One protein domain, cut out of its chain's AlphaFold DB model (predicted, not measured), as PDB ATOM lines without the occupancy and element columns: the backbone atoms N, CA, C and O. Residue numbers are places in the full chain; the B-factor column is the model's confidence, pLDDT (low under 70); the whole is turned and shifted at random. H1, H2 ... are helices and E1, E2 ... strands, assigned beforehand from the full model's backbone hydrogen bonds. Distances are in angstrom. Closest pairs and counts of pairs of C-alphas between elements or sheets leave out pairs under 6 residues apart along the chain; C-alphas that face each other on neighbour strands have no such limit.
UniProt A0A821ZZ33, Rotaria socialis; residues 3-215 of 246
ATOM      1  N   ILE A   3     -28.163  43.070  -2.176       92.50
ATOM      2  CA  ILE A   3     -27.781  42.519  -3.486       92.50
ATOM      3  C   ILE A   3     -28.755  42.959  -4.585       92.50
ATOM      4  O   ILE A   3     -28.319  43.501  -5.589       92.50
ATOM      5  N   VAL A   4     -30.071  42.800  -4.379       93.50
ATOM      6  CA  VAL A   4     -31.094  43.193  -5.374       93.50
ATOM      7  C   VAL A   4     -31.029  44.685  -5.680       93.50
ATOM      8  O   VAL A   4     -31.032  45.077  -6.839       93.50
ATOM      9  N   ARG A   5     -30.908  45.523  -4.644       93.62
ATOM     10  CA  ARG A   5     -30.805  46.979  -4.815       93.62
ATOM     11  C   ARG A   5     -29.593  47.401  -5.641       93.62
ATOM     12  O   ARG A   5     -29.677  48.409  -6.328       93.62
ATOM     13  N   TYR A   6     -28.502  46.647  -5.561       94.81
ATOM     14  CA  TYR A   6     -27.277  46.928  -6.297       94.81
ATOM     15  C   TYR A   6     -27.300  46.348  -7.719       94.81
ATOM     16  O   TYR A   6     -27.050  47.063  -8.682       94.81
ATOM     17  N   ILE A   7     -27.660  45.070  -7.877       95.56
ATOM     18  CA  ILE A   7     -27.557  44.370  -9.165       95.56
ATOM     19  C   ILE A   7     -28.677  44.739 -10.141       95.56
ATOM     20  O   ILE A   7     -28.466  44.741 -11.351       95.56
ATOM     21  N   THR A   8     -29.876  45.054  -9.643       95.94
ATOM     22  CA  THR A   8     -31.030  45.292 -10.513       95.94
ATOM     23  C   THR A   8     -30.864  46.533 -11.396       95.94
ATOM     24  O   THR A   8     -31.081  46.390 -12.596       95.94
ATOM     25  N   PRO A   9     -30.444  47.712 -10.892       95.81
ATOM     26  CA  PRO A   9     -30.193  48.873 -11.751       95.81
ATOM     27  C   PRO A   9     -29.115  48.623 -12.815       95.81
ATOM     28  O   PRO A   9     -29.286  49.032 -13.962       95.81
ATOM     29  N   LEU A  10     -28.041  47.909 -12.455       95.19
ATOM     30  CA  LEU A  10     -26.963  47.554 -13.385       95.19
ATOM     31  C   LEU A  10     -27.491  46.701 -14.544       95.19
ATOM     32  O   LEU A  10     -27.271  47.017 -15.711       95.19
ATOM     33  N   LEU A  11     -28.236  45.642 -14.221       96.38
ATOM     34  CA  LEU A  11     -28.805  44.745 -15.221       96.38
ATOM     35  C   LEU A  11     -29.897  45.419 -16.064       96.38
ATOM     36  O   LEU A  11     -29.992  45.133 -17.256       96.38
ATOM     37  N   TRP A  12     -30.697  46.315 -15.477       94.75
ATOM     38  CA  TRP A  12     -31.688  47.101 -16.220       94.75
ATOM     39  C   TRP A  12     -31.030  47.955 -17.295       94.75
ATOM     40  O   TRP A  12     -31.469  47.920 -18.437       94.75
ATOM     41  N   SER A  13     -29.937  48.644 -16.962       94.00
ATOM     42  CA  SER A  13     -29.215  49.472 -17.930       94.00
ATOM     43  C   SER A  13     -28.723  48.661 -19.135       94.00
ATOM     44  O   SER A  13     -28.917  49.075 -20.276       94.00
ATOM     45  N   ILE A  14     -28.157  47.472 -18.892       94.12
ATOM     46  CA  ILE A  14     -27.725  46.553 -19.958       94.12
ATOM     47  C   ILE A  14     -28.922  46.102 -20.802       94.12
ATOM     48  O   ILE A  14     -28.870  46.081 -22.031       94.12
ATOM     49  N   PHE A  15     -30.012  45.718 -20.142       93.75
ATOM     50  CA  PHE A  15     -31.195  45.215 -20.820       93.75
ATOM     51  C   PHE A  15     -31.890  46.289 -21.668       93.75
ATOM     52  O   PHE A  15     -32.308  46.009 -22.792       93.75
ATOM     53  N   ASP A  16     -31.984  47.524 -21.184       91.19
ATOM     54  CA  ASP A  16     -32.557  48.631 -21.949       91.19
ATOM     55  C   ASP A  16     -31.718  48.917 -23.198       91.19
ATOM     56  O   ASP A  16     -32.263  48.999 -24.298       91.19
ATOM     57  N   GLN A  17     -30.384  48.932 -23.079       90.06
ATOM     58  CA  GLN A  17     -29.489  49.058 -24.237       90.06
ATOM     59  C   GLN A  17     -29.725  47.952 -25.276       90.06
ATOM     60  O   GLN A  17     -29.851  48.248 -26.466       90.06
ATOM     61  N   ALA A  18     -29.870  46.700 -24.831       89.00
ATOM     62  CA  ALA A  18     -30.120  45.554 -25.706       89.00
ATOM     63  C   ALA A  18     -31.495  45.597 -26.396       89.00
ATOM     64  O   ALA A  18     -31.666  45.063 -27.495       89.00
ATOM     65  N   THR A  19     -32.497  46.198 -25.744       85.69
ATOM     66  CA  THR A  19     -33.902  46.135 -26.180       85.69
ATOM     67  C   THR A  19     -34.445  47.422 -26.789       85.69
ATOM     68  O   THR A  19     -35.551  47.398 -27.339       85.69
ATOM     69  N   ASN A  20     -33.670  48.511 -26.779       79.06
ATOM     70  CA  ASN A  20     -34.080  49.839 -27.253       79.06
ATOM     71  C   ASN A  20     -34.656  49.865 -28.681       79.06
ATOM     72  O   ASN A  20     -35.446  50.746 -28.998       79.06
ATOM     73  N   CYS A  21     -34.311  48.908 -29.546       67.81
ATOM     74  CA  CYS A  21     -34.817  48.850 -30.920       67.81
ATOM     75  C   CYS A  21     -36.071  47.978 -31.122       67.81
ATOM     76  O   CYS A  21     -36.566  47.901 -32.245       67.81
ATOM     77  N   ARG A  22     -36.575  47.286 -30.088       69.31
ATOM     78  CA  ARG A  22     -37.624  46.247 -30.232       69.31
ATOM     79  C   ARG A  22     -38.792  46.355 -29.245       69.31
ATOM     80  O   ARG A  22     -39.681  45.505 -29.269       69.31
ATOM     81  N   ARG A  23     -38.796  47.348 -28.354       79.88
ATOM     82  CA  ARG A  23     -39.853  47.551 -27.353       79.88
ATOM     83  C   ARG A  23     -40.541  48.894 -27.588       79.88
ATOM     84  O   ARG A  23     -39.867  49.899 -27.785       79.88
ATOM     85  N   PHE A  24     -41.868  48.902 -27.504       86.38
ATOM     86  CA  PHE A  24     -42.640  50.137 -27.409       86.38
ATOM     87  C   PHE A  24     -42.410  50.779 -26.041       86.38
ATOM     88  O   PHE A  24     -42.490  50.104 -25.015       86.38
ATOM     89  N   GLN A  25     -42.095  52.067 -26.018       82.62
ATOM     90  CA  GLN A  25     -41.867  52.841 -24.802       82.62
ATOM     91  C   GLN A  25     -43.158  53.512 -24.322       82.62
ATOM     92  O   GLN A  25     -43.424  53.528 -23.123       82.62
ATOM     93  N   ASN A  26     -43.995  53.985 -25.251       83.50
ATOM     94  CA  ASN A  26     -45.200  54.773 -24.979       83.50
ATOM     95  C   ASN A  26     -46.496  53.991 -25.233       83.50
ATOM     96  O   ASN A  26     -47.490  54.557 -25.694       83.50
ATOM     97  N   GLY A  27     -46.475  52.680 -24.972       84.44
ATOM     98  CA  GLY A  27     -47.634  51.799 -25.109       84.44
ATOM     99  C   GLY A  27     -48.366  51.978 -26.434       84.44
ATOM    100  O   GLY A  27     -47.803  51.749 -27.503       84.44
ATOM    101  N   SER A  28     -49.625  52.393 -26.350       83.88
ATOM    102  CA  SER A  28     -50.534  52.486 -27.488       83.88
ATOM    103  C   SER A  28     -50.144  53.522 -28.539       83.88
ATOM    104  O   SER A  28     -50.428  53.315 -29.717       83.88
ATOM    105  N   ILE A  29     -49.450  54.600 -28.158       87.12
ATOM    106  CA  ILE A  29     -48.991  55.626 -29.110       87.12
ATOM    107  C   ILE A  29     -47.993  55.016 -30.098       87.12
ATOM    108  O   ILE A  29     -48.109  55.204 -31.309       87.12
ATOM    109  N   ASP A  30     -47.033  54.243 -29.594       89.75
ATOM    110  CA  ASP A  30     -46.027  53.604 -30.443       89.75
ATOM    111  C   ASP A  30     -46.647  52.507 -31.321       89.75
ATOM    112  O   ASP A  30     -46.211  52.304 -32.455       89.75
ATOM    113  N   VAL A  31     -47.687  51.828 -30.823       89.81
ATOM    114  CA  VAL A  31     -48.439  50.831 -31.598       89.81
ATOM    115  C   VAL A  31     -49.160  51.481 -32.770       89.81
ATOM    116  O   VAL A  31     -49.018  51.002 -33.894       89.81
ATOM    117  N   ILE A  32     -49.896  52.572 -32.528       89.50
ATOM    118  CA  ILE A  32     -50.620  53.297 -33.578       89.50
ATOM    119  C   ILE A  32     -49.635  53.763 -34.651       89.50
ATOM    120  O   ILE A  32     -49.779  53.374 -35.807       89.50
ATOM    121  N   HIS A  33     -48.579  54.488 -34.270       90.56
ATOM    122  CA  HIS A  33     -47.580  54.965 -35.232       90.56
ATOM    123  C   HIS A  33     -46.889  53.820 -35.985       90.56
ATOM    124  O   HIS A  33     -46.598  53.931 -37.178       90.56
ATOM    125  N   GLY A  34     -46.614  52.708 -35.299       91.38
ATOM    126  CA  GLY A  34     -46.014  51.525 -35.901       91.38
ATOM    127  C   GLY A  34     -46.897  50.910 -36.987       91.38
ATOM    128  O   GLY A  34     -46.410  50.628 -38.083       91.38
ATOM    129  N   ILE A  35     -48.192  50.749 -36.709       91.31
ATOM    130  CA  ILE A  35     -49.157  50.176 -37.656       91.31
ATOM    131  C   ILE A  35     -49.488  51.168 -38.776       91.31
ATOM    132  O   ILE A  35     -49.606  50.756 -39.927       91.31
ATOM    133  N   GLU A  36     -49.575  52.467 -38.494       90.44
ATOM    134  CA  GLU A  36     -49.736  53.499 -39.523       90.44
ATOM    135  C   GLU A  36     -48.573  53.478 -40.512       90.44
ATOM    136  O   GLU A  36     -48.786  53.444 -41.723       90.44
ATOM    137  N   LYS A  37     -47.333  53.427 -40.010       92.50
ATOM    138  CA  LYS A  37     -46.145  53.301 -40.857       92.50
ATOM    139  C   LYS A  37     -46.176  52.006 -41.670       92.50
ATOM    140  O   LYS A  37     -45.873  52.024 -42.860       92.50
ATOM    141  N   TYR A  38     -46.569  50.897 -41.048       92.56
ATOM    142  CA  TYR A  38     -46.736  49.610 -41.722       92.56
ATOM    143  C   TYR A  38     -47.765  49.682 -42.864       92.56
ATOM    144  O   TYR A  38     -47.515  49.201 -43.971       92.56
ATOM    145  N   ALA A  39     -48.893  50.355 -42.635       91.00
ATOM    146  CA  ALA A  39     -49.920  50.591 -43.643       91.00
ATOM    147  C   ALA A  39     -49.429  51.513 -44.772       91.00
ATOM    148  O   ALA A  39     -49.632  51.199 -45.942       91.00
ATOM    149  N   GLN A  40     -48.718  52.601 -44.449       90.94
ATOM    150  CA  GLN A  40     -48.129  53.528 -45.431       90.94
ATOM    151  C   GLN A  40     -47.104  52.849 -46.350       90.94
ATOM    152  O   GLN A  40     -46.944  53.252 -47.500       90.94
ATOM    153  N   MET A  41     -46.433  51.799 -45.872       92.81
ATOM    154  CA  MET A  41     -45.534  50.971 -46.682       92.81
ATOM    155  C   MET A  41     -46.281  50.010 -47.625       92.81
ATOM    156  O   MET A  41     -45.648  49.263 -48.367       92.81
ATOM    157  N   GLY A  42     -47.618  50.004 -47.614       90.94
ATOM    158  CA  GLY A  42     -48.441  49.089 -48.405       90.94
ATOM    159  C   GLY A  42     -48.424  47.653 -47.880       90.94
ATOM    160  O   GLY A  42     -48.797  46.729 -48.603       90.94
ATOM    161  N   HIS A  43     -47.966  47.444 -46.640       93.00
ATOM    162  CA  HIS A  43     -47.913  46.110 -46.050       93.00
ATOM    163  C   HIS A  43     -49.256  45.683 -45.460       93.00
ATOM    164  O   HIS A  43     -49.473  44.491 -45.299       93.00
ATOM    165  N   LEU A  44     -50.172  46.612 -45.164       90.75
ATOM    166  CA  LEU A  44     -51.517  46.278 -44.700       90.75
ATOM    167  C   LEU A  44     -52.403  45.909 -45.902       90.75
ATOM    168  O   LEU A  44     -52.763  46.773 -46.696       90.75
ATOM    169  N   LYS A  45     -52.726  44.620 -46.058       89.88
ATOM    170  CA  LYS A  45     -53.504  44.088 -47.195       89.88
ATOM    171  C   LYS A  45     -54.941  43.730 -46.808       89.88
ATOM    172  O   LYS A  45     -55.177  43.400 -45.636       89.88
ATOM    173  N   PRO A  46     -55.878  43.652 -47.774       88.44
ATOM    174  CA  PRO A  46     -57.194  43.073 -47.537       88.44
ATOM    175  C   PRO A  46     -57.086  41.706 -46.853       88.44
ATOM    176  O   PRO A  46     -56.379  40.815 -47.323       88.44
ATOM    177  N   GLY A  47     -57.783  41.541 -45.730       88.88
ATOM    178  CA  GLY A  47     -57.757  40.299 -44.951       88.88
ATOM    179  C   GLY A  47     -56.615  40.178 -43.939       88.88
ATOM    180  O   GLY A  47     -56.554  39.156 -43.259       88.88
ATOM    181  N   THR A  48     -55.762  41.199 -43.782       93.12
ATOM    182  CA  THR A  48     -54.799  41.243 -42.668       93.12
ATOM    183  C   THR A  48     -55.540  41.120 -41.344       93.12
ATOM    184  O   THR A  48     -56.486  41.864 -41.073       93.12
ATOM    185  N   LEU A  49     -55.101  40.173 -40.523       95.06
ATOM    186  CA  LEU A  49     -55.572  39.983 -39.165       95.06
ATOM    187  C   LEU A  49     -54.626  40.696 -38.208       95.06
ATOM    188  O   LEU A  49     -53.411  40.666 -38.387       95.06
ATOM    189  N   PHE A  50     -55.176  41.278 -37.156       95.69
ATOM    190  CA  PHE A  50     -54.398  41.654 -35.992       95.69
ATOM    191  C   PHE A  50     -54.456  40.533 -34.971       95.69
ATOM    192  O   PHE A  50     -55.490  39.880 -34.799       95.69
ATOM    193  N   VAL A  51     -53.341  40.330 -34.281       95.06
ATOM    194  CA  VAL A  51     -53.239  39.393 -33.172       95.06
ATOM    195  C   VAL A  51     -52.678  40.126 -31.975       95.06
ATOM    196  O   VAL A  51     -51.644  40.782 -32.086       95.06
ATOM    197  N   THR A  52     -53.331  39.979 -30.829       93.94
ATOM    198  CA  THR A  52     -52.797  40.441 -29.551       93.94
ATOM    199  C   THR A  52     -52.568  39.271 -28.616       93.94
ATOM    200  O   THR A  52     -53.342  38.313 -28.588       93.94
ATOM    201  N   PHE A  53     -51.477  39.356 -27.864       90.38
ATOM    202  CA  PHE A  53     -51.139  38.447 -26.783       90.38
ATOM    203  C   PHE A  53     -51.109  39.234 -25.492       90.38
ATOM    204  O   PHE A  53     -50.464  40.279 -25.431       90.38
ATOM    205  N   ASN A  54     -51.737  38.691 -24.465       88.25
ATOM    206  CA  ASN A  54     -51.528  39.121 -23.101       88.25
ATOM    207  C   ASN A  54     -50.909  37.959 -22.326       88.25
ATOM    208  O   ASN A  54     -51.390  36.826 -22.403       88.25
ATOM    209  N   MET A  55     -49.791  38.239 -21.667       85.06
ATOM    210  CA  MET A  55     -49.014  37.243 -20.952       85.06
ATOM    211  C   MET A  55     -49.232  37.393 -19.445       85.06
ATOM    212  O   MET A  55     -48.686  38.295 -18.814       85.06
ATOM    213  N   ASP A  56     -50.018  36.493 -18.872       82.31
ATOM    214  CA  ASP A  56     -50.378  36.492 -17.458       82.31
ATOM    215  C   ASP A  56     -49.313  35.762 -16.613       82.31
ATOM    216  O   ASP A  56     -48.578  34.901 -17.102       82.31
ATOM    217  N   ASP A  57     -49.183  36.137 -15.337       81.12
ATOM    218  CA  ASP A  57     -48.324  35.501 -14.318       81.12
ATOM    219  C   ASP A  57     -46.866  35.209 -14.727       81.12
ATOM    220  O   ASP A  57     -46.212  34.289 -14.220       81.12
ATOM    221  N   LEU A  58     -46.306  36.037 -15.608       82.38
ATOM    222  CA  LEU A  58     -44.958  35.880 -16.155       82.38
ATOM    223  C   LEU A  58     -43.834  35.852 -15.108       82.38
ATOM    224  O   LEU A  58     -42.749  35.323 -15.359       82.38
ATOM    225  N   THR A  59     -44.062  36.440 -13.938       86.81
ATOM    226  CA  THR A  59     -43.105  36.415 -12.827       86.81
ATOM    227  C   THR A  59     -43.031  35.054 -12.158       86.81
ATOM    228  O   THR A  59     -42.033  34.772 -11.510       86.81
ATOM    229  N   THR A  60     -44.038  34.196 -12.311       85.94
ATOM    230  CA  THR A  60     -44.128  32.900 -11.621       85.94
ATOM    231  C   THR A  60     -43.696  31.717 -12.489       85.94
ATOM    232  O   THR A  60     -43.495  30.617 -11.976       85.94
ATOM    233  N   SER A  61     -43.511  31.933 -13.791       82.75
ATOM    234  CA  SER A  61     -43.470  30.850 -14.777       82.75
ATOM    235  C   SER A  61     -42.084  30.448 -15.267       82.75
ATOM    236  O   SER A  61     -41.925  29.363 -15.826       82.75
ATOM    237  N   PHE A  62     -41.064  31.285 -15.073       85.75
ATOM    238  CA  PHE A  62     -39.734  30.989 -15.602       85.75
ATOM    239  C   PHE A  62     -38.979  29.961 -14.749       85.75
ATOM    240  O   PHE A  62     -38.993  29.999 -13.521       85.75
ATOM    241  N   LEU A  63     -38.237  29.064 -15.395       88.00
ATOM    242  CA  LEU A  63     -37.297  28.177 -14.708       88.00
ATOM    243  C   LEU A  63     -36.015  28.940 -14.367       88.00
ATOM    244  O   LEU A  63     -35.474  29.653 -15.217       88.00
ATOM    245  N   HIS A  64     -35.499  28.780 -13.144       91.88
ATOM    246  CA  HIS A  64     -34.276  29.472 -12.711       91.88
ATOM    247  C   HIS A  64     -33.090  29.142 -13.620       91.88
ATOM    248  O   HIS A  64     -32.446  30.059 -14.111       91.88
ATOM    249  N   ASP A  65     -32.840  27.869 -13.928       91.25
ATOM    250  CA  ASP A  65     -31.668  27.463 -14.721       91.25
ATOM    251  C   ASP A  65     -31.728  27.973 -16.172       91.25
ATOM    252  O   ASP A  65     -30.729  28.449 -16.722       91.25
ATOM    253  N   GLN A  66     -32.923  27.955 -16.776       89.00
ATOM    254  CA  GLN A  66     -33.153  28.559 -18.092       89.00
ATOM    255  C   GLN A  66     -32.916  30.069 -18.036       89.00
ATOM    256  O   GLN A  66     -32.197  30.610 -18.867       89.00
ATOM    257  N   THR A  67     -33.434  30.731 -17.003       92.31
ATOM    258  CA  THR A  67     -33.246  32.170 -16.777       92.31
ATOM    259  C   THR A  67     -31.782  32.542 -16.615       92.31
ATOM    260  O   THR A  67     -31.343  33.537 -17.185       92.31
ATOM    261  N   MET A  68     -31.009  31.740 -15.881       95.62
ATOM    262  CA  MET A  68     -29.572  31.957 -15.722       95.62
ATOM    263  C   MET A  68     -28.841  31.841 -17.060       95.62
ATOM    264  O   MET A  68     -27.996  32.680 -17.361       95.62
ATOM    265  N   SER A  69     -29.208  30.857 -17.882       94.44
ATOM    266  CA  SER A  69     -28.636  30.667 -19.222       94.44
ATOM    267  C   SER A  69     -28.968  31.845 -20.149       94.44
ATOM    268  O   SER A  69     -28.097  32.378 -20.835       94.44
ATOM    269  N   THR A  70     -30.220  32.305 -20.125       93.38
ATOM    270  CA  THR A  70     -30.692  33.470 -20.884       93.38
ATOM    271  C   THR A  70     -30.002  34.762 -20.437       93.38
ATOM    272  O   THR A  70     -29.549  35.549 -21.268       93.38
ATOM    273  N   LEU A  71     -29.878  34.983 -19.126       96.31
ATOM    274  CA  LEU A  71     -29.174  36.137 -18.574       96.31
ATOM    275  C   LEU A  71     -27.691  36.110 -18.952       96.31
ATOM    276  O   LEU A  71     -27.141  37.137 -19.339       96.31
ATOM    277  N   GLN A  72     -27.048  34.944 -18.888       96.50
ATOM    278  CA  GLN A  72     -25.665  34.786 -19.326       96.50
ATOM    279  C   GLN A  72     -25.502  35.167 -20.800       96.50
ATOM    280  O   GLN A  72     -24.567  35.896 -21.131       96.50
ATOM    281  N   ARG A  73     -26.427  34.739 -21.672       95.12
ATOM    282  CA  ARG A  73     -26.445  35.136 -23.088       95.12
ATOM    283  C   ARG A  73     -26.523  36.658 -23.244       95.12
ATOM    284  O   ARG A  73     -25.670  37.215 -23.926       95.12
ATOM    285  N   LEU A  74     -27.468  37.324 -22.570       95.00
ATOM    286  CA  LEU A  74     -27.570  38.792 -22.573       95.00
ATOM    287  C   LEU A  74     -26.237  39.444 -22.183       95.00
ATOM    288  O   LEU A  74     -25.743  40.320 -22.885       95.00
ATOM    289  N   LEU A  75     -25.645  39.012 -21.070       96.00
ATOM    290  CA  LEU A  75     -24.417  39.613 -20.554       96.00
ATOM    291  C   LEU A  75     -23.236  39.434 -21.515       96.00
ATOM    292  O   LEU A  75     -22.483  40.379 -21.721       96.00
ATOM    293  N   ILE A  76     -23.087  38.255 -22.127       95.19
ATOM    294  CA  ILE A  76     -22.029  37.984 -23.113       95.19
ATOM    295  C   ILE A  76     -22.212  38.836 -24.372       95.19
ATOM    296  O   ILE A  76     -21.229  39.328 -24.919       95.19
ATOM    297  N   GLU A  77     -23.447  38.998 -24.843       93.56
ATOM    298  CA  GLU A  77     -23.735  39.764 -26.058       93.56
ATOM    299  C   GLU A  77     -23.561  41.278 -25.867       93.56
ATOM    300  O   GLU A  77     -23.199  41.967 -26.818       93.56
ATOM    301  N   GLN A  78     -23.821  41.802 -24.665       94.25
ATOM    302  CA  GLN A  78     -23.812  43.248 -24.408       94.25
ATOM    303  C   GLN A  78     -22.517  43.767 -23.767       94.25
ATOM    304  O   GLN A  78     -22.172  44.932 -23.955       94.25
ATOM    305  N   LEU A  79     -21.785  42.945 -23.009       92.38
ATOM    306  CA  LEU A  79     -20.580  43.386 -22.298       92.38
ATOM    307  C   LEU A  79     -19.310  43.010 -23.067       92.38
ATOM    308  O   LEU A  79     -18.828  41.881 -22.970       92.38
ATOM    309  N   GLN A  80     -18.718  43.986 -23.766       87.31
ATOM    310  CA  GLN A  80     -17.471  43.802 -24.526       87.31
ATOM    311  C   GLN A  80     -16.315  43.311 -23.636       87.31
ATOM    312  O   GLN A  80     -15.664  42.316 -23.956       87.31
ATOM    313  N   ASP A  81     -16.132  43.938 -22.472       88.69
ATOM    314  CA  ASP A  81     -15.059  43.609 -21.523       88.69
ATOM    315  C   ASP A  81     -15.454  42.525 -20.506       88.69
ATOM    316  O   ASP A  81     -14.743  42.290 -19.529       88.69
ATOM    317  N   LYS A  82     -16.612  41.871 -20.697       88.44
ATOM    318  CA  LYS A  82     -17.168  40.843 -19.792       88.44
ATOM    319  C   LYS A  82     -17.289  41.286 -18.325       88.44
ATOM    320  O   LYS A  82     -17.343  40.445 -17.421       88.44
ATOM    321  N   THR A  83     -17.328  42.593 -18.081       92.31
ATOM    322  CA  THR A  83     -17.462  43.175 -16.747       92.31
ATOM    323  C   THR A  83     -18.406  44.375 -16.754       92.31
ATOM    324  O   THR A  83     -18.580  45.031 -17.778       92.31
ATOM    325  N   ILE A  84     -19.031  44.649 -15.609       92.75
ATOM    326  CA  ILE A  84     -19.785  45.881 -15.340       92.75
ATOM    327  C   ILE A  84     -19.560  46.281 -13.883       92.75
ATOM    328  O   ILE A  84     -19.681  45.450 -12.987       92.75
ATOM    329  N   ASP A  85     -19.197  47.543 -13.657       92.50
ATOM    330  CA  ASP A  85     -18.886  48.080 -12.322       92.50
ATOM    331  C   ASP A  85     -17.870  47.214 -11.539       92.50
ATOM    332  O   ASP A  85     -18.018  46.927 -10.355       92.50
ATOM    333  N   GLY A  86     -16.853  46.700 -12.246       93.00
ATOM    334  CA  GLY A  86     -15.828  45.817 -11.679       93.00
ATOM    335  C   GLY A  86     -16.276  44.374 -11.406       93.00
ATOM    336  O   GLY A  86     -15.445  43.549 -11.026       93.00
ATOM    337  N   LEU A  87     -17.549  44.030 -11.624       95.88
ATOM    338  CA  LEU A  87     -18.045  42.660 -11.504       95.88
ATOM    339  C   LEU A  87     -17.893  41.891 -12.812       95.88
ATOM    340  O   LEU A  87     -18.278  42.380 -13.872       95.88
ATOM    341  N   THR A  88     -17.409  40.653 -12.733       97.12
ATOM    342  CA  THR A  88     -17.425  39.719 -13.867       97.12
ATOM    343  C   THR A  88     -18.826  39.151 -14.093       97.12
ATOM    344  O   THR A  88     -19.636  39.077 -13.165       97.12
ATOM    345  N   ILE A  89     -19.095  38.681 -15.317       96.94
ATOM    346  CA  ILE A  89     -20.337  37.955 -15.650       96.94
ATOM    347  C   ILE A  89     -20.613  36.829 -14.642       96.94
ATOM    348  O   ILE A  89     -21.729  36.724 -14.141       96.94
ATOM    349  N   ASP A  90     -19.604  36.033 -14.278       97.56
ATOM    350  CA  ASP A  90     -19.774  34.916 -13.343       97.56
ATOM    351  C   ASP A  90     -20.233  35.374 -11.953       97.56
ATOM    352  O   ASP A  90     -21.121  34.755 -11.363       97.56
ATOM    353  N   ILE A  91     -19.684  36.481 -11.439       97.69
ATOM    354  CA  ILE A  91     -20.089  37.035 -10.140       97.69
ATOM    355  C   ILE A  91     -21.538  37.527 -10.202       97.69
ATOM    356  O   ILE A  91     -22.326  37.243  -9.302       97.69
ATOM    357  N   ILE A  92     -21.916  38.219 -11.278       97.62
ATOM    358  CA  ILE A  92     -23.291  38.694 -11.495       97.62
ATOM    359  C   ILE A  92     -24.259  37.509 -11.509       97.62
ATOM    360  O   ILE A  92     -25.272  37.531 -10.807       97.62
ATOM    361  N   LEU A  93     -23.931  36.448 -12.251       97.81
ATOM    362  CA  LEU A  93     -24.750  35.240 -12.315       97.81
ATOM    363  C   LEU A  93     -24.862  34.568 -10.943       97.81
ATOM    364  O   LEU A  93     -25.964  34.206 -10.541       97.81
ATOM    365  N   GLN A  94     -23.769  34.452 -10.184       97.75
ATOM    366  CA  GLN A  94     -23.803  33.897  -8.827       97.75
ATOM    367  C   GLN A  94     -24.681  34.725  -7.882       97.75
ATOM    368  O   GLN A  94     -25.456  34.156  -7.115       97.75
ATOM    369  N   LEU A  95     -24.618  36.058  -7.957       97.31
ATOM    370  CA  LEU A  95     -25.449  36.948  -7.145       97.31
ATOM    371  C   LEU A  95     -26.936  36.823  -7.497       97.31
ATOM    372  O   LEU A  95     -27.768  36.726  -6.594       97.31
ATOM    373  N   VAL A  96     -27.287  36.783  -8.787       97.12
ATOM    374  CA  VAL A  96     -28.677  36.563  -9.222       97.12
ATOM    375  C   VAL A  96     -29.168  35.180  -8.796       97.12
ATOM    376  O   VAL A  96     -30.255  35.067  -8.228       97.12
ATOM    377  N   HIS A  97     -28.358  34.140  -8.998       96.12
ATOM    378  CA  HIS A  97     -28.686  32.774  -8.596       96.12
ATOM    379  C   HIS A  97     -28.909  32.682  -7.082       96.12
ATOM    380  O   HIS A  97     -29.879  32.071  -6.635       96.12
ATOM    381  N   LEU A  98     -28.059  33.339  -6.284       96.00
ATOM    382  CA  LEU A  98     -28.216  33.420  -4.836       96.00
ATOM    383  C   LEU A  98     -29.558  34.057  -4.463       96.00
ATOM    384  O   LEU A  98     -30.254  33.528  -3.601       96.00
ATOM    385  N   VAL A  99     -29.951  35.152  -5.121       95.06
ATOM    386  CA  VAL A  99     -31.258  35.779  -4.881       95.06
ATOM    387  C   VAL A  99     -32.399  34.819  -5.211       95.06
ATOM    388  O   VAL A  99     -33.301  34.678  -4.393       95.06
ATOM    389  N   LEU A 100     -32.362  34.151  -6.366       93.38
ATOM    390  CA  LEU A 100     -33.409  33.218  -6.801       93.38
ATOM    391  C   LEU A 100     -33.539  32.002  -5.872       93.38
ATOM    392  O   LEU A 100     -34.648  31.641  -5.487       93.38
ATOM    393  N   LYS A 101     -32.421  31.409  -5.437       93.62
ATOM    394  CA  LYS A 101     -32.432  30.263  -4.511       93.62
ATOM    395  C   LYS A 101     -32.840  30.631  -3.088       93.62
ATOM    396  O   LYS A 101     -33.223  29.743  -2.338       93.62
ATOM    397  N   ASN A 102     -32.785  31.905  -2.706       93.69
ATOM    398  CA  ASN A 102     -33.170  32.359  -1.367       93.69
ATOM    399  C   ASN A 102     -34.543  33.045  -1.340       93.69
ATOM    400  O   ASN A 102     -34.809  33.875  -0.470       93.69
ATOM    401  N   GLN A 103     -35.428  32.699  -2.276       90.75
ATOM    402  CA  GLN A 103     -36.823  33.130  -2.239       90.75
ATOM    403  C   GLN A 103     -37.661  32.099  -1.485       90.75
ATOM    404  O   GLN A 103     -37.829  30.963  -1.930       90.75
ATOM    405  N   PHE A 104     -38.179  32.511  -0.332       90.44
ATOM    406  CA  PHE A 104     -39.047  31.698   0.506       90.44
ATOM    407  C   PHE A 104     -40.374  32.415   0.743       90.44
ATOM    408  O   PHE A 104     -40.409  33.635   0.907       90.44
ATOM    409  N   CYS A 105     -41.456  31.650   0.804       88.19
ATOM    410  CA  CYS A 105     -42.780  32.126   1.182       88.19
ATOM    411  C   CYS A 105     -43.365  31.246   2.291       88.19
ATOM    412  O   CYS A 105     -42.937  30.108   2.495       88.19
ATOM    413  N   VAL A 106     -44.331  31.785   3.033       91.19
ATOM    414  CA  VAL A 106     -45.080  31.018   4.031       91.19
ATOM    415  C   VAL A 106     -46.394  30.572   3.404       91.19
ATOM    416  O   VAL A 106     -47.171  31.408   2.945       91.19
ATOM    417  N   TYR A 107     -46.644  29.267   3.393       91.31
ATOM    418  CA  TYR A 107     -47.876  28.678   2.879       91.31
ATOM    419  C   TYR A 107     -48.329  27.537   3.790       91.31
ATOM    420  O   TYR A 107     -47.531  26.670   4.136       91.31
ATOM    421  N   ASN A 108     -49.599  27.545   4.210       94.00
ATOM    422  CA  ASN A 108     -50.169  26.554   5.135       94.00
ATOM    423  C   ASN A 108     -49.299  26.297   6.382       94.00
ATOM    424  O   ASN A 108     -49.045  25.152   6.750       94.00
ATOM    425  N   ASN A 109     -48.824  27.370   7.026       94.75
ATOM    426  CA  ASN A 109     -47.913  27.330   8.182       94.75
ATOM    427  C   ASN A 109     -46.561  26.630   7.926       94.75
ATOM    428  O   ASN A 109     -45.824  26.357   8.872       94.75
ATOM    429  N   GLY A 110     -46.213  26.359   6.667       94.62
ATOM    430  CA  GLY A 110     -44.910  25.861   6.243       94.62
ATOM    431  C   GLY A 110     -44.077  26.950   5.574       94.62
ATOM    432  O   GLY A 110     -44.615  27.870   4.957       94.62
ATOM    433  N   LEU A 111     -42.754  26.836   5.685       94.75
ATOM    434  CA  LEU A 111     -41.811  27.620   4.894       94.75
ATOM    435  C   LEU A 111     -41.533  26.870   3.586       94.75
ATOM    436  O   LEU A 111     -40.976  25.773   3.606       94.75
ATOM    437  N   CYS A 112     -41.921  27.454   2.460       92.56
ATOM    438  CA  CYS A 112     -41.733  26.879   1.134       92.56
ATOM    439  C   CYS A 112     -40.666  27.665   0.372       92.56
ATOM    440  O   CYS A 112     -40.664  28.894   0.385       92.56
ATOM    441  N   GLN A 113     -39.769  26.957  -0.313       91.69
ATOM    442  CA  GLN A 113     -38.810  27.567  -1.228       91.69
ATOM    443  C   GLN A 113     -39.432  27.688  -2.617       91.69
ATOM    444  O   GLN A 113     -39.981  26.720  -3.150       91.69
ATOM    445  N   GLN A 114     -39.317  28.863  -3.225       88.69
ATOM    446  CA  GLN A 114     -39.767  29.085  -4.588       88.69
ATOM    447  C   GLN A 114     -38.721  28.544  -5.572       88.69
ATOM    448  O   GLN A 114     -37.592  29.023  -5.629       88.69
ATOM    449  N   ILE A 115     -39.108  27.530  -6.348       85.31
ATOM    450  CA  ILE A 115     -38.242  26.861  -7.337       85.31
ATOM    451  C   ILE A 115     -38.548  27.264  -8.793       85.31
ATOM    452  O   ILE A 115     -37.789  26.921  -9.694       85.31
ATOM    453  N   HIS A 116     -39.640  28.006  -9.008       88.50
ATOM    454  CA  HIS A 116     -40.075  28.555 -10.298       88.50
ATOM    455  C   HIS A 116     -40.432  30.031 -10.144       88.50
ATOM    456  O   HIS A 116     -41.000  30.434  -9.126       88.50
ATOM    457  N   GLY A 117     -40.113  30.828 -11.157       89.38
ATOM    458  CA  GLY A 117     -40.339  32.261 -11.177       89.38
ATOM    459  C   GLY A 117     -39.612  32.991 -10.051       89.38
ATOM    460  O   GLY A 117     -38.569  32.558  -9.559       89.38
ATOM    461  N   GLY A 118     -40.190  34.094  -9.604       89.75
ATOM    462  CA  GLY A 118     -39.806  34.765  -8.380       89.75
ATOM    463  C   GLY A 118     -40.956  35.563  -7.780       89.75
ATOM    464  O   GLY A 118     -42.057  35.619  -8.328       89.75
ATOM    465  N   ALA A 119     -40.706  36.202  -6.643       88.31
ATOM    466  CA  ALA A 119     -41.693  37.064  -6.012       88.31
ATOM    467  C   ALA A 119     -41.996  38.277  -6.913       88.31
ATOM    468  O   ALA A 119     -41.085  39.035  -7.260       88.31
ATOM    469  N   SER A 120     -43.273  38.479  -7.263       80.38
ATOM    470  CA  SER A 120     -43.730  39.512  -8.211       80.38
ATOM    471  C   SER A 120     -43.406  40.948  -7.780       80.38
ATOM    472  O   SER A 120     -43.281  41.831  -8.618       80.38
ATOM    473  N   GLY A 121     -43.214  41.190  -6.479       82.62
ATOM    474  CA  GLY A 121     -42.812  42.497  -5.946       82.62
ATOM    475  C   GLY A 121     -41.308  42.786  -6.011       82.62
ATOM    476  O   GLY A 121     -40.883  43.863  -5.598       82.62
ATOM    477  N   LEU A 122     -40.479  41.843  -6.476       89.12
ATOM    478  CA  LEU A 122     -39.036  42.046  -6.600       89.12
ATOM    479  C   LEU A 122     -38.697  42.605  -7.991       89.12
ATOM    480  O   LEU A 122     -38.890  41.904  -8.986       89.12
ATOM    481  N   PRO A 123     -38.087  43.803  -8.087       91.75
ATOM    482  CA  PRO A 123     -37.687  44.384  -9.372       91.75
ATOM    483  C   PRO A 123     -36.760  43.483 -10.201       91.75
ATOM    484  O   PRO A 123     -36.819  43.496 -11.429       91.75
ATOM    485  N   LEU A 124     -35.928  42.667  -9.539       94.44
ATOM    486  CA  LEU A 124     -35.085  41.682 -10.217       94.44
ATOM    487  C   LEU A 124     -35.920  40.613 -10.930       94.44
ATOM    488  O   LEU A 124     -35.595  40.261 -12.055       94.44
ATOM    489  N   THR A 125     -36.995  40.120 -10.307       93.00
ATOM    490  CA  THR A 125     -37.881  39.115 -10.913       93.00
ATOM    491  C   THR A 125     -38.485  39.649 -12.209       93.00
ATOM    492  O   THR A 125     -38.398  38.979 -13.233       93.00
ATOM    493  N   MET A 126     -39.015  40.877 -12.192       90.56
ATOM    494  CA  MET A 126     -39.576  41.528 -13.385       90.56
ATOM    495  C   MET A 126     -38.550  41.656 -14.513       90.56
ATOM    496  O   MET A 126     -38.834  41.330 -15.664       90.56
ATOM    497  N   LEU A 127     -37.331  42.084 -14.181       93.69
ATOM    498  CA  LEU A 127     -36.253  42.177 -15.157       93.69
ATOM    499  C   LEU A 127     -35.931  40.813 -15.774       93.69
ATOM    500  O   LEU A 127     -35.880  40.690 -16.992       93.69
ATOM    501  N   LEU A 128     -35.750  39.777 -14.952       94.19
ATOM    502  CA  LEU A 128     -35.441  38.428 -15.430       94.19
ATOM    503  C   LEU A 128     -36.555  37.858 -16.309       94.19
ATOM    504  O   LEU A 128     -36.278  37.246 -17.340       94.19
ATOM    505  N   THR A 129     -37.811  38.111 -15.949       90.25
ATOM    506  CA  THR A 129     -38.965  37.815 -16.796       90.25
ATOM    507  C   THR A 129     -38.821  38.483 -18.164       90.25
ATOM    508  O   THR A 129     -38.933  37.814 -19.189       90.25
ATOM    509  N   TYR A 130     -38.507  39.777 -18.217       88.81
ATOM    510  CA  TYR A 130     -38.340  40.474 -19.490       88.81
ATOM    511  C   TYR A 130     -37.131  40.006 -20.301       88.81
ATOM    512  O   TYR A 130     -37.228  39.956 -21.530       88.81
ATOM    513  N   VAL A 131     -36.035  39.629 -19.643       91.50
ATOM    514  CA  VAL A 131     -34.865  39.016 -20.288       91.50
ATOM    515  C   VAL A 131     -35.262  37.695 -20.946       91.50
ATOM    516  O   VAL A 131     -35.030  37.522 -22.142       91.50
ATOM    517  N   ASN A 132     -35.947  36.807 -20.218       88.19
ATOM    518  CA  ASN A 132     -36.477  35.557 -20.773       88.19
ATOM    519  C   ASN A 132     -37.433  35.793 -21.932       88.19
ATOM    520  O   ASN A 132     -37.329  35.130 -22.956       88.19
ATOM    521  N   LEU A 133     -38.336  36.760 -21.812       84.00
ATOM    522  CA  LEU A 133     -39.270  37.056 -22.886       84.00
ATOM    523  C   LEU A 133     -38.604  37.687 -24.101       84.00
ATOM    524  O   LEU A 133     -39.168  37.619 -25.180       84.00
ATOM    525  N   PHE A 134     -37.484  38.387 -23.949       84.44
ATOM    526  CA  PHE A 134     -36.771  38.980 -25.078       84.44
ATOM    527  C   PHE A 134     -35.924  37.940 -25.815       84.44
ATOM    528  O   PHE A 134     -35.954  37.866 -27.036       84.44
ATOM    529  N   TYR A 135     -35.205  37.098 -25.080       82.31
ATOM    530  CA  TYR A 135     -34.311  36.089 -25.656       82.31
ATOM    531  C   TYR A 135     -34.999  34.760 -25.975       82.31
ATOM    532  O   TYR A 135     -34.540  34.015 -26.836       82.31
ATOM    533  N   GLY A 136     -36.138  34.482 -25.343       73.88
ATOM    534  CA  GLY A 136     -37.035  33.381 -25.692       73.88
ATOM    535  C   GLY A 136     -37.789  33.601 -27.009       73.88
ATOM    536  O   GLY A 136     -38.485  32.701 -27.469       73.88
ATOM    537  N   GLN A 137     -37.630  34.771 -27.641       66.75
ATOM    538  CA  GLN A 137     -38.161  35.091 -28.971       66.75
ATOM    539  C   GLN A 137     -37.355  34.469 -30.123       66.75
ATOM    540  O   GLN A 137     -37.630  34.760 -31.277       66.75
ATOM    541  N   ASP A 138     -36.407  33.562 -29.885       63.91
ATOM    542  CA  ASP A 138     -35.768  32.775 -30.962       63.91
ATOM    543  C   ASP A 138     -36.688  31.643 -31.497       63.91
ATOM    544  O   ASP A 138     -36.242  30.579 -31.934       63.91
ATOM    545  N   SER A 139     -38.006  31.855 -31.429       73.69
ATOM    546  CA  SER A 139     -39.039  30.880 -31.771       73.69
ATOM    547  C   SER A 139     -39.360  30.870 -33.267       73.69
ATOM    548  O   SER A 139     -39.107  31.833 -33.995       73.69
ATOM    549  N   GLU A 140     -39.956  29.767 -33.733       84.25
ATOM    550  CA  GLU A 140     -40.486  29.632 -35.097       84.25
ATOM    551  C   GLU A 140     -41.423  30.802 -35.444       84.25
ATOM    552  O   GLU A 140     -41.270  31.400 -36.503       84.25
ATOM    553  N   LEU A 141     -42.285  31.223 -34.506       85.88
ATOM    554  CA  LEU A 141     -43.144  32.401 -34.649       85.88
ATOM    555  C   LEU A 141     -42.363  33.649 -35.073       85.88
ATOM    556  O   LEU A 141     -42.750  34.317 -36.026       85.88
ATOM    557  N   MET A 142     -41.273  33.976 -34.382       86.19
ATOM    558  CA  MET A 142     -40.545  35.224 -34.632       86.19
ATOM    559  C   MET A 142     -39.769  35.187 -35.943       86.19
ATOM    560  O   MET A 142     -39.681  36.203 -36.635       86.19
ATOM    561  N   LYS A 143     -39.282  34.003 -36.329       89.44
ATOM    562  CA  LYS A 143     -38.719  33.770 -37.663       89.44
ATOM    563  C   LYS A 143     -39.782  33.980 -38.735       89.44
ATOM    564  O   LYS A 143     -39.555  34.766 -39.646       89.44
ATOM    565  N   THR A 144     -40.963  33.383 -38.575       91.81
ATOM    566  CA  THR A 144     -42.063  33.523 -39.536       91.81
ATOM    567  C   THR A 144     -42.571  34.959 -39.646       91.81
ATOM    568  O   THR A 144     -42.820  35.411 -40.757       91.81
ATOM    569  N   ILE A 145     -42.703  35.695 -38.534       91.38
ATOM    570  CA  ILE A 145     -43.069  37.124 -38.567       91.38
ATOM    571  C   ILE A 145     -42.062  37.897 -39.410       91.38
ATOM    572  O   ILE A 145     -42.457  38.633 -40.306       91.38
ATOM    573  N   LYS A 146     -40.763  37.700 -39.159       91.44
ATOM    574  CA  LYS A 146     -39.710  38.391 -39.902       91.44
ATOM    575  C   LYS A 146     -39.699  38.007 -41.384       91.44
ATOM    576  O   LYS A 146     -39.543  38.876 -42.225       91.44
ATOM    577  N   GLU A 147     -39.851  36.726 -41.707       93.88
ATOM    578  CA  GLU A 147     -39.864  36.222 -43.090       93.88
ATOM    579  C   GLU A 147     -41.067  36.712 -43.899       93.88
ATOM    580  O   GLU A 147     -40.975  36.847 -45.116       93.88
ATOM    581  N   LYS A 148     -42.196  36.956 -43.231       94.06
ATOM    582  CA  LYS A 148     -43.419  37.475 -43.850       94.06
ATOM    583  C   LYS A 148     -43.519  39.001 -43.807       94.06
ATOM    584  O   LYS A 148     -44.555  39.529 -44.204       94.06
ATOM    585  N   ASP A 149     -42.475  39.676 -43.324       94.25
ATOM    586  CA  ASP A 149     -42.455  41.116 -43.072       94.25
ATOM    587  C   ASP A 149     -43.670  41.584 -42.260       94.25
ATOM    588  O   ASP A 149     -44.215  42.647 -42.526       94.25
ATOM    589  N   GLU A 150     -44.110  40.788 -41.281       94.81
ATOM    590  CA  GLU A 150     -45.245  41.131 -40.426       94.81
ATOM    591  C   GLU A 150     -44.856  42.185 -39.389       94.81
ATOM    592  O   GLU A 150     -43.762  42.163 -38.815       94.81
ATOM    593  N   PHE A 151     -45.784  43.091 -39.087       93.88
ATOM    594  CA  PHE A 151     -45.631  43.996 -37.961       93.88
ATOM    595  C   PHE A 151     -45.617  43.194 -36.663       93.88
ATOM    596  O   PHE A 151     -46.459  42.323 -36.463       93.88
ATOM    597  N   PHE A 152     -44.699  43.515 -35.757       92.56
ATOM    598  CA  PHE A 152     -44.683  42.990 -34.398       92.56
ATOM    599  C   PHE A 152     -44.157  44.054 -33.450       92.56
ATOM    600  O   PHE A 152     -43.163  44.724 -33.734       92.56
ATOM    601  N   GLY A 153     -44.762  44.140 -32.275       89.94
ATOM    602  CA  GLY A 153     -44.132  44.819 -31.163       89.94
ATOM    603  C   GLY A 153     -44.770  44.494 -29.829       89.94
ATOM    604  O   GLY A 153     -45.773  43.785 -29.733       89.94
ATOM    605  N   ARG A 154     -44.120  44.976 -28.775       88.69
ATOM    606  CA  ARG A 154     -44.434  44.606 -27.398       88.69
ATOM    607  C   ARG A 154     -44.369  45.819 -26.487       88.69
ATOM    608  O   ARG A 154     -43.384  46.558 -26.518       88.69
ATOM    609  N   TYR A 155     -45.363  45.937 -25.615       87.75
ATOM    610  CA  TYR A 155     -45.363  46.840 -24.473       87.75
ATOM    611  C   TYR A 155     -45.633  46.026 -23.208       87.75
ATOM    612  O   TYR A 155     -46.665  45.375 -23.084       87.75
ATOM    613  N   ARG A 156     -44.663  46.022 -22.286       85.12
ATOM    614  CA  ARG A 156     -44.684  45.198 -21.063       85.12
ATOM    615  C   ARG A 156     -45.042  43.724 -21.351       85.12
ATOM    616  O   ARG A 156     -44.322  43.072 -22.113       85.12
ATOM    617  N   GLU A 157     -46.105  43.210 -20.741       84.56
ATOM    618  CA  GLU A 157     -46.617  41.842 -20.862       84.56
ATOM    619  C   GLU A 157     -47.546  41.636 -22.073       84.56
ATOM    620  O   GLU A 157     -47.985  40.514 -22.327       84.56
ATOM    621  N   GLN A 158     -47.820  42.683 -22.857       88.50
ATOM    622  CA  GLN A 158     -48.672  42.607 -24.042       88.50
ATOM    623  C   GLN A 158     -47.864  42.710 -25.333       88.50
ATOM    624  O   GLN A 158     -46.942  43.520 -25.459       88.50
ATOM    625  N   ALA A 159     -48.233  41.911 -26.328       90.25
ATOM    626  CA  ALA A 159     -47.676  41.983 -27.673       90.25
ATOM    627  C   ALA A 159     -48.782  42.104 -28.719       90.25
ATOM    628  O   ALA A 159     -49.892  41.615 -28.525       90.25
ATOM    629  N   ILE A 160     -48.456  42.738 -29.838       93.31
ATOM    630  CA  ILE A 160     -49.326  42.872 -31.002       93.31
ATOM    631  C   ILE A 160     -48.550  42.532 -32.268       93.31
ATOM    632  O   ILE A 160     -47.361  42.841 -32.375       93.31
ATOM    633  N   LEU A 161     -49.223  41.894 -33.223       94.81
ATOM    634  CA  LEU A 161     -48.704  41.661 -34.566       94.81
ATOM    635  C   LEU A 161     -49.789  41.718 -35.637       94.81
ATOM    636  O   LEU A 161     -50.981  41.607 -35.336       94.81
ATOM    637  N   THR A 162     -49.359  41.842 -36.890       95.56
ATOM    638  CA  THR A 162     -50.196  41.588 -38.068       95.56
ATOM    639  C   THR A 162     -49.980  40.176 -38.596       95.56
ATOM    640  O   THR A 162     -48.927  39.573 -38.401       95.56
ATOM    641  N   TRP A 163     -50.989  39.630 -39.265       96.50
ATOM    642  CA  TRP A 163     -50.915  38.314 -39.878       96.50
ATOM    643  C   TRP A 163     -51.715  38.247 -41.176       96.50
ATOM    644  O   TRP A 163     -52.931  38.432 -41.180       96.50
ATOM    645  N   HIS A 164     -51.038  37.905 -42.268       94.44
ATOM    646  CA  HIS A 164     -51.629  37.752 -43.600       94.44
ATOM    647  C   HIS A 164     -52.117  36.337 -43.935       94.44
ATOM    648  O   HIS A 164     -52.621  36.102 -45.032       94.44
ATOM    649  N   GLY A 165     -51.928  35.369 -43.039       93.69
ATOM    650  CA  GLY A 165     -52.436  34.010 -43.229       93.69
ATOM    651  C   GLY A 165     -53.836  33.821 -42.652       93.69
ATOM    652  O   GLY A 165     -54.446  34.727 -42.081       93.69
ATOM    653  N   SER A 166     -54.331  32.590 -42.724       95.19
ATOM    654  CA  SER A 166     -55.581  32.244 -42.047       95.19
ATOM    655  C   SER A 166     -55.404  32.189 -40.525       95.19
ATOM    656  O   SER A 166     -54.304  31.969 -40.000       95.19
ATOM    657  N   LYS A 167     -56.512  32.346 -39.792       94.44
ATOM    658  CA  LYS A 167     -56.542  32.144 -38.335       94.44
ATOM    659  C   LYS A 167     -56.065  30.739 -37.951       94.44
ATOM    660  O   LYS A 167     -55.352  30.597 -36.959       94.44
ATOM    661  N   ASP A 168     -56.400  29.720 -38.740       94.69
ATOM    662  CA  ASP A 168     -56.030  28.326 -38.467       94.69
ATOM    663  C   ASP A 168     -54.536  28.064 -38.677       94.69
ATOM    664  O   ASP A 168     -53.904  27.374 -37.868       94.69
ATOM    665  N   GLU A 169     -53.941  28.663 -39.714       94.38
ATOM    666  CA  GLU A 169     -52.488  28.658 -39.911       94.38
ATOM    667  C   GLU A 169     -51.774  29.287 -38.719       94.38
ATOM    668  O   GLU A 169     -50.832  28.699 -38.186       94.38
ATOM    669  N   PHE A 170     -52.258  30.444 -38.256       92.62
ATOM    670  CA  PHE A 170     -51.676  31.120 -37.103       92.62
ATOM    671  C   PHE A 170     -51.779  30.271 -35.835       92.62
ATOM    672  O   PHE A 170     -50.789  30.052 -35.139       92.62
ATOM    673  N   CYS A 171     -52.961  29.717 -35.555       89.81
ATOM    674  CA  CYS A 171     -53.164  28.829 -34.412       89.81
ATOM    675  C   CYS A 171     -52.236  27.607 -34.469       89.81
ATOM    676  O   CYS A 171     -51.741  27.152 -33.438       89.81
ATOM    677  N   THR A 172     -51.986  27.073 -35.665       90.31
ATOM    678  CA  THR A 172     -51.064  25.950 -35.872       90.31
ATOM    679  C   THR A 172     -49.618  26.358 -35.602       90.31
ATOM    680  O   THR A 172     -48.916  25.645 -34.884       90.31
ATOM    681  N   LEU A 173     -49.189  27.521 -36.104       89.50
ATOM    682  CA  LEU A 173     -47.866  28.089 -35.840       89.50
ATOM    683  C   LEU A 173     -47.638  28.307 -34.340       89.50
ATOM    684  O   LEU A 173     -46.603  27.908 -33.810       89.50
ATOM    685  N   ILE A 174     -48.622  28.864 -33.633       86.81
ATOM    686  CA  ILE A 174     -48.552  29.083 -32.185       86.81
ATOM    687  C   ILE A 174     -48.468  27.764 -31.419       86.81
ATOM    688  O   ILE A 174     -47.649  27.639 -30.514       86.81
ATOM    689  N   LYS A 175     -49.246  26.745 -31.799       83.50
ATOM    690  CA  LYS A 175     -49.176  25.418 -31.161       83.50
ATOM    691  C   LYS A 175     -47.797  24.764 -31.296       83.50
ATOM    692  O   LYS A 175     -47.398  24.040 -30.382       83.50
ATOM    693  N   ARG A 176     -47.097  25.006 -32.411       82.38
ATOM    694  CA  ARG A 176     -45.723  24.532 -32.657       82.38
ATOM    695  C   ARG A 176     -44.687  25.377 -31.915       82.38
ATOM    696  O   ARG A 176     -43.816  24.820 -31.259       82.38
ATOM    697  N   SER A 177     -44.843  26.700 -31.951       78.19
ATOM    698  CA  SER A 177     -43.901  27.667 -31.373       78.19
ATOM    699  C   SER A 177     -43.941  27.703 -29.845       78.19
ATOM    700  O   SER A 177     -42.905  27.805 -29.194       78.19
ATOM    701  N   ILE A 178     -45.133  27.603 -29.253       70.88
ATOM    702  CA  ILE A 178     -45.336  27.512 -27.807       70.88
ATOM    703  C   ILE A 178     -45.316  26.026 -27.435       70.88
ATOM    704  O   ILE A 178     -46.353  25.394 -27.209       70.88
ATOM    705  N   HIS A 179     -44.110  25.454 -27.444       52.62
ATOM    706  CA  HIS A 179     -43.851  24.053 -27.096       52.62
ATOM    707  C   HIS A 179     -43.589  23.825 -25.600       52.62
ATOM    708  O   HIS A 179     -43.281  22.711 -25.188       52.62
ATOM    709  N   VAL A 180     -43.731  24.855 -24.767       51.75
ATOM    710  CA  VAL A 180     -43.576  24.711 -23.321       51.75
ATOM    711  C   VAL A 180     -44.957  24.454 -22.727       51.75
ATOM    712  O   VAL A 180     -45.787  25.359 -22.650       51.75
ATOM    713  N   GLU A 181     -45.216  23.216 -22.297       45.06
ATOM    714  CA  GLU A 181     -46.444  22.830 -21.574       45.06
ATOM    715  C   GLU A 181     -46.763  23.774 -20.397       45.06
ATOM    716  O   GLU A 181     -47.906  23.873 -19.973       45.06
ATOM    717  N   HIS A 182     -45.765  24.509 -19.898       51.28
ATOM    718  CA  HIS A 182     -45.850  25.359 -18.713       51.28
ATOM    719  C   HIS A 182     -46.234  26.823 -19.011       51.28
ATOM    720  O   HIS A 182     -46.471  27.575 -18.073       51.28
ATOM    721  N   THR A 183     -46.329  27.251 -20.280       55.19
ATOM    722  CA  THR A 183     -46.683  28.649 -20.628       55.19
ATOM    723  C   THR A 183     -47.999  28.798 -21.385       55.19
ATOM    724  O   THR A 183     -48.478  29.915 -21.554       55.19
ATOM    725  N   ARG A 184     -48.645  27.704 -21.818       54.16
ATOM    726  CA  ARG A 184     -49.921  27.785 -22.561       54.16
ATOM    727  C   ARG A 184     -51.069  28.397 -21.757       54.16
ATOM    728  O   ARG A 184     -51.932  29.028 -22.348       54.16
ATOM    729  N   HIS A 185     -51.080  28.216 -20.439       56.66
ATOM    730  CA  HIS A 185     -52.103  28.796 -19.556       56.66
ATOM    731  C   HIS A 185     -51.865  30.274 -19.238       56.66
ATOM    732  O   HIS A 185     -52.713  30.905 -18.626       56.66
ATOM    733  N   LEU A 186     -50.719  30.803 -19.663       64.88
ATOM    734  CA  LEU A 186     -50.241  32.137 -19.328       64.88
ATOM    735  C   LEU A 186     -50.364  33.102 -20.498       64.88
ATOM    736  O   LEU A 186     -49.833  34.198 -20.435       64.88
ATOM    737  N   VAL A 187     -50.981  32.680 -21.602       77.00
ATOM    738  CA  VAL A 187     -51.116  33.514 -22.792       77.00
ATOM    739  C   VAL A 187     -52.570  33.526 -23.220       77.00
ATOM    740  O   VAL A 187     -53.091  32.539 -23.740       77.00
ATOM    741  N   THR A 188     -53.218  34.669 -23.036       85.06
ATOM    742  CA  THR A 188     -54.505  34.959 -23.660       85.06
ATOM    743  C   THR A 188     -54.258  35.611 -25.016       85.06
ATOM    744  O   THR A 188     -53.363  36.440 -25.177       85.06
ATOM    745  N   MET A 189     -55.007  35.180 -26.034       90.75
ATOM    746  CA  MET A 189     -54.804  35.619 -27.414       90.75
ATOM    747  C   MET A 189     -56.124  36.054 -28.041       90.75
ATOM    748  O   MET A 189     -57.108  35.311 -27.998       90.75
ATOM    749  N   SER A 190     -56.112  37.215 -28.689       93.06
ATOM    750  CA  SER A 190     -57.188  37.668 -29.569       93.06
ATOM    751  C   SER A 190     -56.681  37.746 -31.003       93.06
ATOM    752  O   SER A 190     -55.538  38.126 -31.237       93.06
ATOM    753  N   ILE A 191     -57.518  37.359 -31.965       94.81
ATOM    754  CA  ILE A 191     -57.202  37.420 -33.395       94.81
ATOM    755  C   ILE A 191     -58.448  37.790 -34.191       94.81
ATOM    756  O   ILE A 191     -59.486  37.128 -34.079       94.81
ATOM    757  N   GLY A 192     -58.329  38.815 -35.030       93.75
ATOM    758  CA  GLY A 192     -59.421  39.280 -35.875       93.75
ATOM    759  C   GLY A 192     -59.057  40.502 -36.707       93.75
ATOM    760  O   GLY A 192     -57.943  41.011 -36.639       93.75
ATOM    761  N   SER A 193     -60.021  40.992 -37.485       91.75
ATOM    762  CA  SER A 193     -59.910  42.287 -38.172       91.75
ATOM    763  C   SER A 193     -59.972  43.471 -37.207       91.75
ATOM    764  O   SER A 193     -59.614  44.576 -37.591       91.75
ATOM    765  N   THR A 194     -60.439  43.235 -35.979       93.38
ATOM    766  CA  THR A 194     -60.507  44.205 -34.888       93.38
ATOM    767  C   THR A 194     -59.947  43.565 -33.626       93.38
ATOM    768  O   THR A 194     -60.339  42.447 -33.284       93.38
ATOM    769  N   VAL A 195     -59.045  44.258 -32.937       93.69
ATOM    770  CA  VAL A 195     -58.456  43.823 -31.664       93.69
ATOM    771  C   VAL A 195     -58.327  44.994 -30.701       93.69
ATOM    772  O   VAL A 195     -58.295  46.148 -31.118       93.69
ATOM    773  N   HIS A 196     -58.196  44.677 -29.415       92.44
ATOM    774  CA  HIS A 196     -57.817  45.638 -28.386       92.44
ATOM    775  C   HIS A 196     -56.364  45.407 -27.971       92.44
ATOM    776  O   HIS A 196     -55.949  44.260 -27.772       92.44
ATOM    777  N   PHE A 197     -55.620  46.497 -27.825       89.62
ATOM    778  CA  PHE A 197     -54.277  46.540 -27.265       89.62
ATOM    779  C   PHE A 197     -54.215  47.710 -26.285       89.62
ATOM    780  O   PHE A 197     -54.347  48.861 -26.699       89.62
ATOM    781  N   HIS A 198     -54.053  47.415 -24.992       86.81
ATOM    782  CA  HIS A 198     -54.223  48.403 -23.923       86.81
ATOM    783  C   HIS A 198     -55.528  49.210 -24.070       86.81
ATOM    784  O   HIS A 198     -56.617  48.639 -24.104       86.81
ATOM    785  N   ASP A 199     -55.411  50.528 -24.159       84.62
ATOM    786  CA  ASP A 199     -56.486  51.500 -24.239       84.62
ATOM    787  C   ASP A 199     -56.881  51.808 -25.694       84.62
ATOM    788  O   ASP A 199     -57.594  52.772 -25.946       84.62
ATOM    789  N   VAL A 200     -56.458  51.000 -26.675       87.50
ATOM    790  CA  VAL A 200     -56.759  51.227 -28.095       87.50
ATOM    791  C   VAL A 200     -57.418  50.015 -28.742       87.50
ATOM    792  O   VAL A 200     -56.956  48.882 -28.623       87.50
ATOM    793  N   GLU A 201     -58.504  50.258 -29.471       92.19
ATOM    794  CA  GLU A 201     -59.050  49.331 -30.464       92.19
ATOM    795  C   GLU A 201     -58.481  49.665 -31.826       92.19
ATOM    796  O   GLU A 201     -58.496  50.814 -32.263       92.19
ATOM    797  N   ILE A 202     -58.003  48.635 -32.500       90.50
ATOM    798  CA  ILE A 202     -57.394  48.726 -33.814       90.50
ATOM    799  C   ILE A 202     -58.231  47.852 -34.720       90.50
ATOM    800  O   ILE A 202     -58.437  46.671 -34.434       90.50
ATOM    801  N   SER A 203     -58.733  48.435 -35.798       90.31
ATOM    802  CA  SER A 203     -59.568  47.750 -36.769       90.31
ATOM    803  C   SER A 203     -59.115  48.025 -38.189       90.31
ATOM    804  O   SER A 203     -58.715  49.133 -38.538       90.31
ATOM    805  N   HIS A 204     -59.200  46.997 -39.020       83.94
ATOM    806  CA  HIS A 204     -58.959  47.092 -40.445       83.94
ATOM    807  C   HIS A 204     -60.295  46.948 -41.169       83.94
ATOM    808  O   HIS A 204     -60.936  45.892 -41.126       83.94
ATOM    809  N   SER A 205     -60.749  48.042 -41.778       77.88
ATOM    810  CA  SER A 205     -62.012  48.066 -42.511       77.88
ATOM    811  C   SER A 205     -61.885  47.361 -43.867       77.88
ATOM    812  O   SER A 205     -60.798  47.176 -44.407       77.88
ATOM    813  N   LYS A 206     -63.024  47.007 -44.473       68.62
ATOM    814  CA  LYS A 206     -63.070  46.378 -45.809       68.62
ATOM    815  C   LYS A 206     -62.589  47.282 -46.954       68.62
ATOM    816  O   LYS A 206     -62.429  46.785 -48.062       68.62
ATOM    817  N   ASN A 207     -62.401  48.577 -46.704       70.12
ATOM    818  CA  ASN A 207     -61.948  49.551 -47.700       70.12
ATOM    819  C   ASN A 207     -60.435  49.818 -47.604       70.12
ATOM    820  O   ASN A 207     -59.983  50.869 -48.052       70.12
ATOM    821  N   ASP A 208     -59.687  48.920 -46.960       70.69
ATOM    822  CA  ASP A 208     -58.259  49.060 -46.655       70.69
ATOM    823  C   ASP A 208     -57.916  50.317 -45.837       70.69
ATOM    824  O   ASP A 208     -56.817  50.865 -45.904       70.69
ATOM    825  N   VAL A 209     -58.883  50.798 -45.051       78.06
ATOM    826  CA  VAL A 209     -58.674  51.913 -44.125       78.06
ATOM    827  C   VAL A 209     -58.417  51.342 -42.739       78.06
ATOM    828  O   VAL A 209     -59.260  50.617 -42.197       78.06
ATOM    829  N   LEU A 210     -57.248  51.675 -42.190       82.69
ATOM    830  CA  LEU A 210     -56.923  51.480 -40.784       82.69
ATOM    831  C   LEU A 210     -57.741  52.468 -39.949       82.69
ATOM    832  O   LEU A 210     -57.668  53.676 -40.154       82.69
ATOM    833  N   GLU A 211     -58.502  51.944 -38.999       83.81
ATOM    834  CA  GLU A 211     -59.249  52.725 -38.023       83.81
ATOM    835  C   GLU A 211     -58.738  52.377 -36.625       83.81
ATOM    836  O   GLU A 211     -58.676  51.202 -36.255       83.81
ATOM    837  N   SER A 212     -58.400  53.391 -35.830       80.69
ATOM    838  CA  SER A 212     -58.024  53.230 -34.426       80.69
ATOM    839  C   SER A 212     -58.938  54.061 -33.536       80.69
ATOM    840  O   SER A 212     -59.204  55.223 -33.842       80.69
ATOM    841  N   LYS A 213     -59.390  53.499 -32.416       81.88
ATOM    842  CA  LYS A 213     -60.145  54.223 -31.386       81.88
ATOM    843  C   LYS A 213     -59.412  54.120 -30.062       81.88
ATOM    844  O   LYS A 213     -59.140  53.015 -29.604       81.88
ATOM    845  N   VAL A 214     -59.127  55.264 -29.451       77.00
ATOM    846  CA  VAL A 214     -58.542  55.336 -28.109       77.00
ATOM    847  C   VAL A 214     -59.676  55.424 -27.092       77.00
ATOM    848  O   VAL A 214     -60.545  56.293 -27.184       77.00
ATOM    849  N   TYR A 215     -59.681  54.513 -26.133       75.00
ATOM    850  CA  TYR A 215     -60.570  54.498 -24.984       75.00
ATOM    851  C   TYR A 215     -59.830  55.029 -23.766       75.00
ATOM    852  O   TYR A 215     -58.620  54.924 -23.657       75.00
TER     853      TYR A 215
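This is residues 3 to 215 of the 246 residues of a protein of Rotaria socialis (UniProt A0A821ZZ33). Two lobes lie end to end: one is a sandwich of two sheets partly face to face, with H2 filling the open side between them, and the other is a cluster of the helices H1, H4, H5 and H6. H8 covers part of the larger sheet's opposite face, H7 meets H8, and the tip of the hairpin E2 and E3, residues 106 to 111, sticks out from the helical lobe. The printed part has 213 residues with eight named helices and nine named strands, in the order H1 H2 E1 H3 H4 H5 E2 E3 H6 H7 E4 E5 H8 E6 E7 E8 E9, class mixed. The sheets E4 E5 E1 E6 and E7 E8 E9 are antiparallel; the whole is compact, with a radius of gyration of the C-alphas of 19.3 A and spans of 57 by 46 by 33 A.

The largest sheet runs E4 (residues 152 to 155), E5 (158 to 163), E1 (49 to 55), E6 (187 to 192), with N 153 and O 160 at 2.9 A, N 51 and O 161 at 2.9 A, and N 52 and O 190 at 2.9 A. E7 (194 to 197), E8 (200 to 204) and E9 (210 to 214) form a meander, each strand the antiparallel neighbour of the one before, with N 195 and O 202 at 2.9 A and N 201 and O 213 at 2.8 A. These sheets form a sandwich, face to face, their best planes 38 degrees apart; the closest C-alphas of E1 and E7, Phe 50 and Val 195, are 6.3 A apart. H2 (28 to 40) is on both, at heights of 9.7 A over the first sheet and 9.1 A over the second. H8 (167 to 177) is on the first sheet's opposite face; E5, H8 and E6 form a split strand-helix-strand unit, with E1 between its strands and a right-handed crossover. H7 (140 to 147) only grazes that sheet and touches H8, the C-alphas of Glu 140 and Ser 177 closest at 5.4 A. H6 (123 to 135) touches H1 (3 to 19) at a shallow tilt of 29 degrees, closest C-alphas Thr 8 and Leu 124, 5.4 A. H6 is about perpendicular, at 73 degrees, to H4 (64 to 78), which it touches, closest C-alphas Thr 70 and Asn 132, 6.2 A. H4 and H5 (89 to 101) form a helical hairpin, closest C-alphas Leu 75 and Ile 89, 6.6 A. H3 (58 to 61) touches H6, with the C-alphas of Thr 59 and Thr 129 closest at 5.9 A. E2 (104 to 107) and E3 (110 to 113) form a hairpin, N 105 and O 112 at 2.9 A. Every O i to N i+4 pair is within hydrogen-bond range in H2, H4, H5, H6, H7 and H8, and 11 of 13 in H1; H3 is too short for one.

H1 runs 23.8 A from C-alpha 3 at (-27.781, 42.519, -3.486). H4 measures 20.9 A, H6 18.6 A, H5 18.2 A, H2 18.1 A and H8 15.1 A. E1 runs 19.6 A from C-alpha 49 at (-55.572, 39.983, -39.165); E5 measures 16.6 A and E6 16.5 A. E9 ends with C-alpha 214 at (-58.542, 55.336, -28.109).

The two C-alphas farthest apart, those of Asn 109 and Asn 207, are 61.8 A apart. The printed part has no cut, and no link is long. The mean pLDDT of the printed part is 88.0; residues 21 to 22, 137 to 138, 179 to 186 and 206 are under 70.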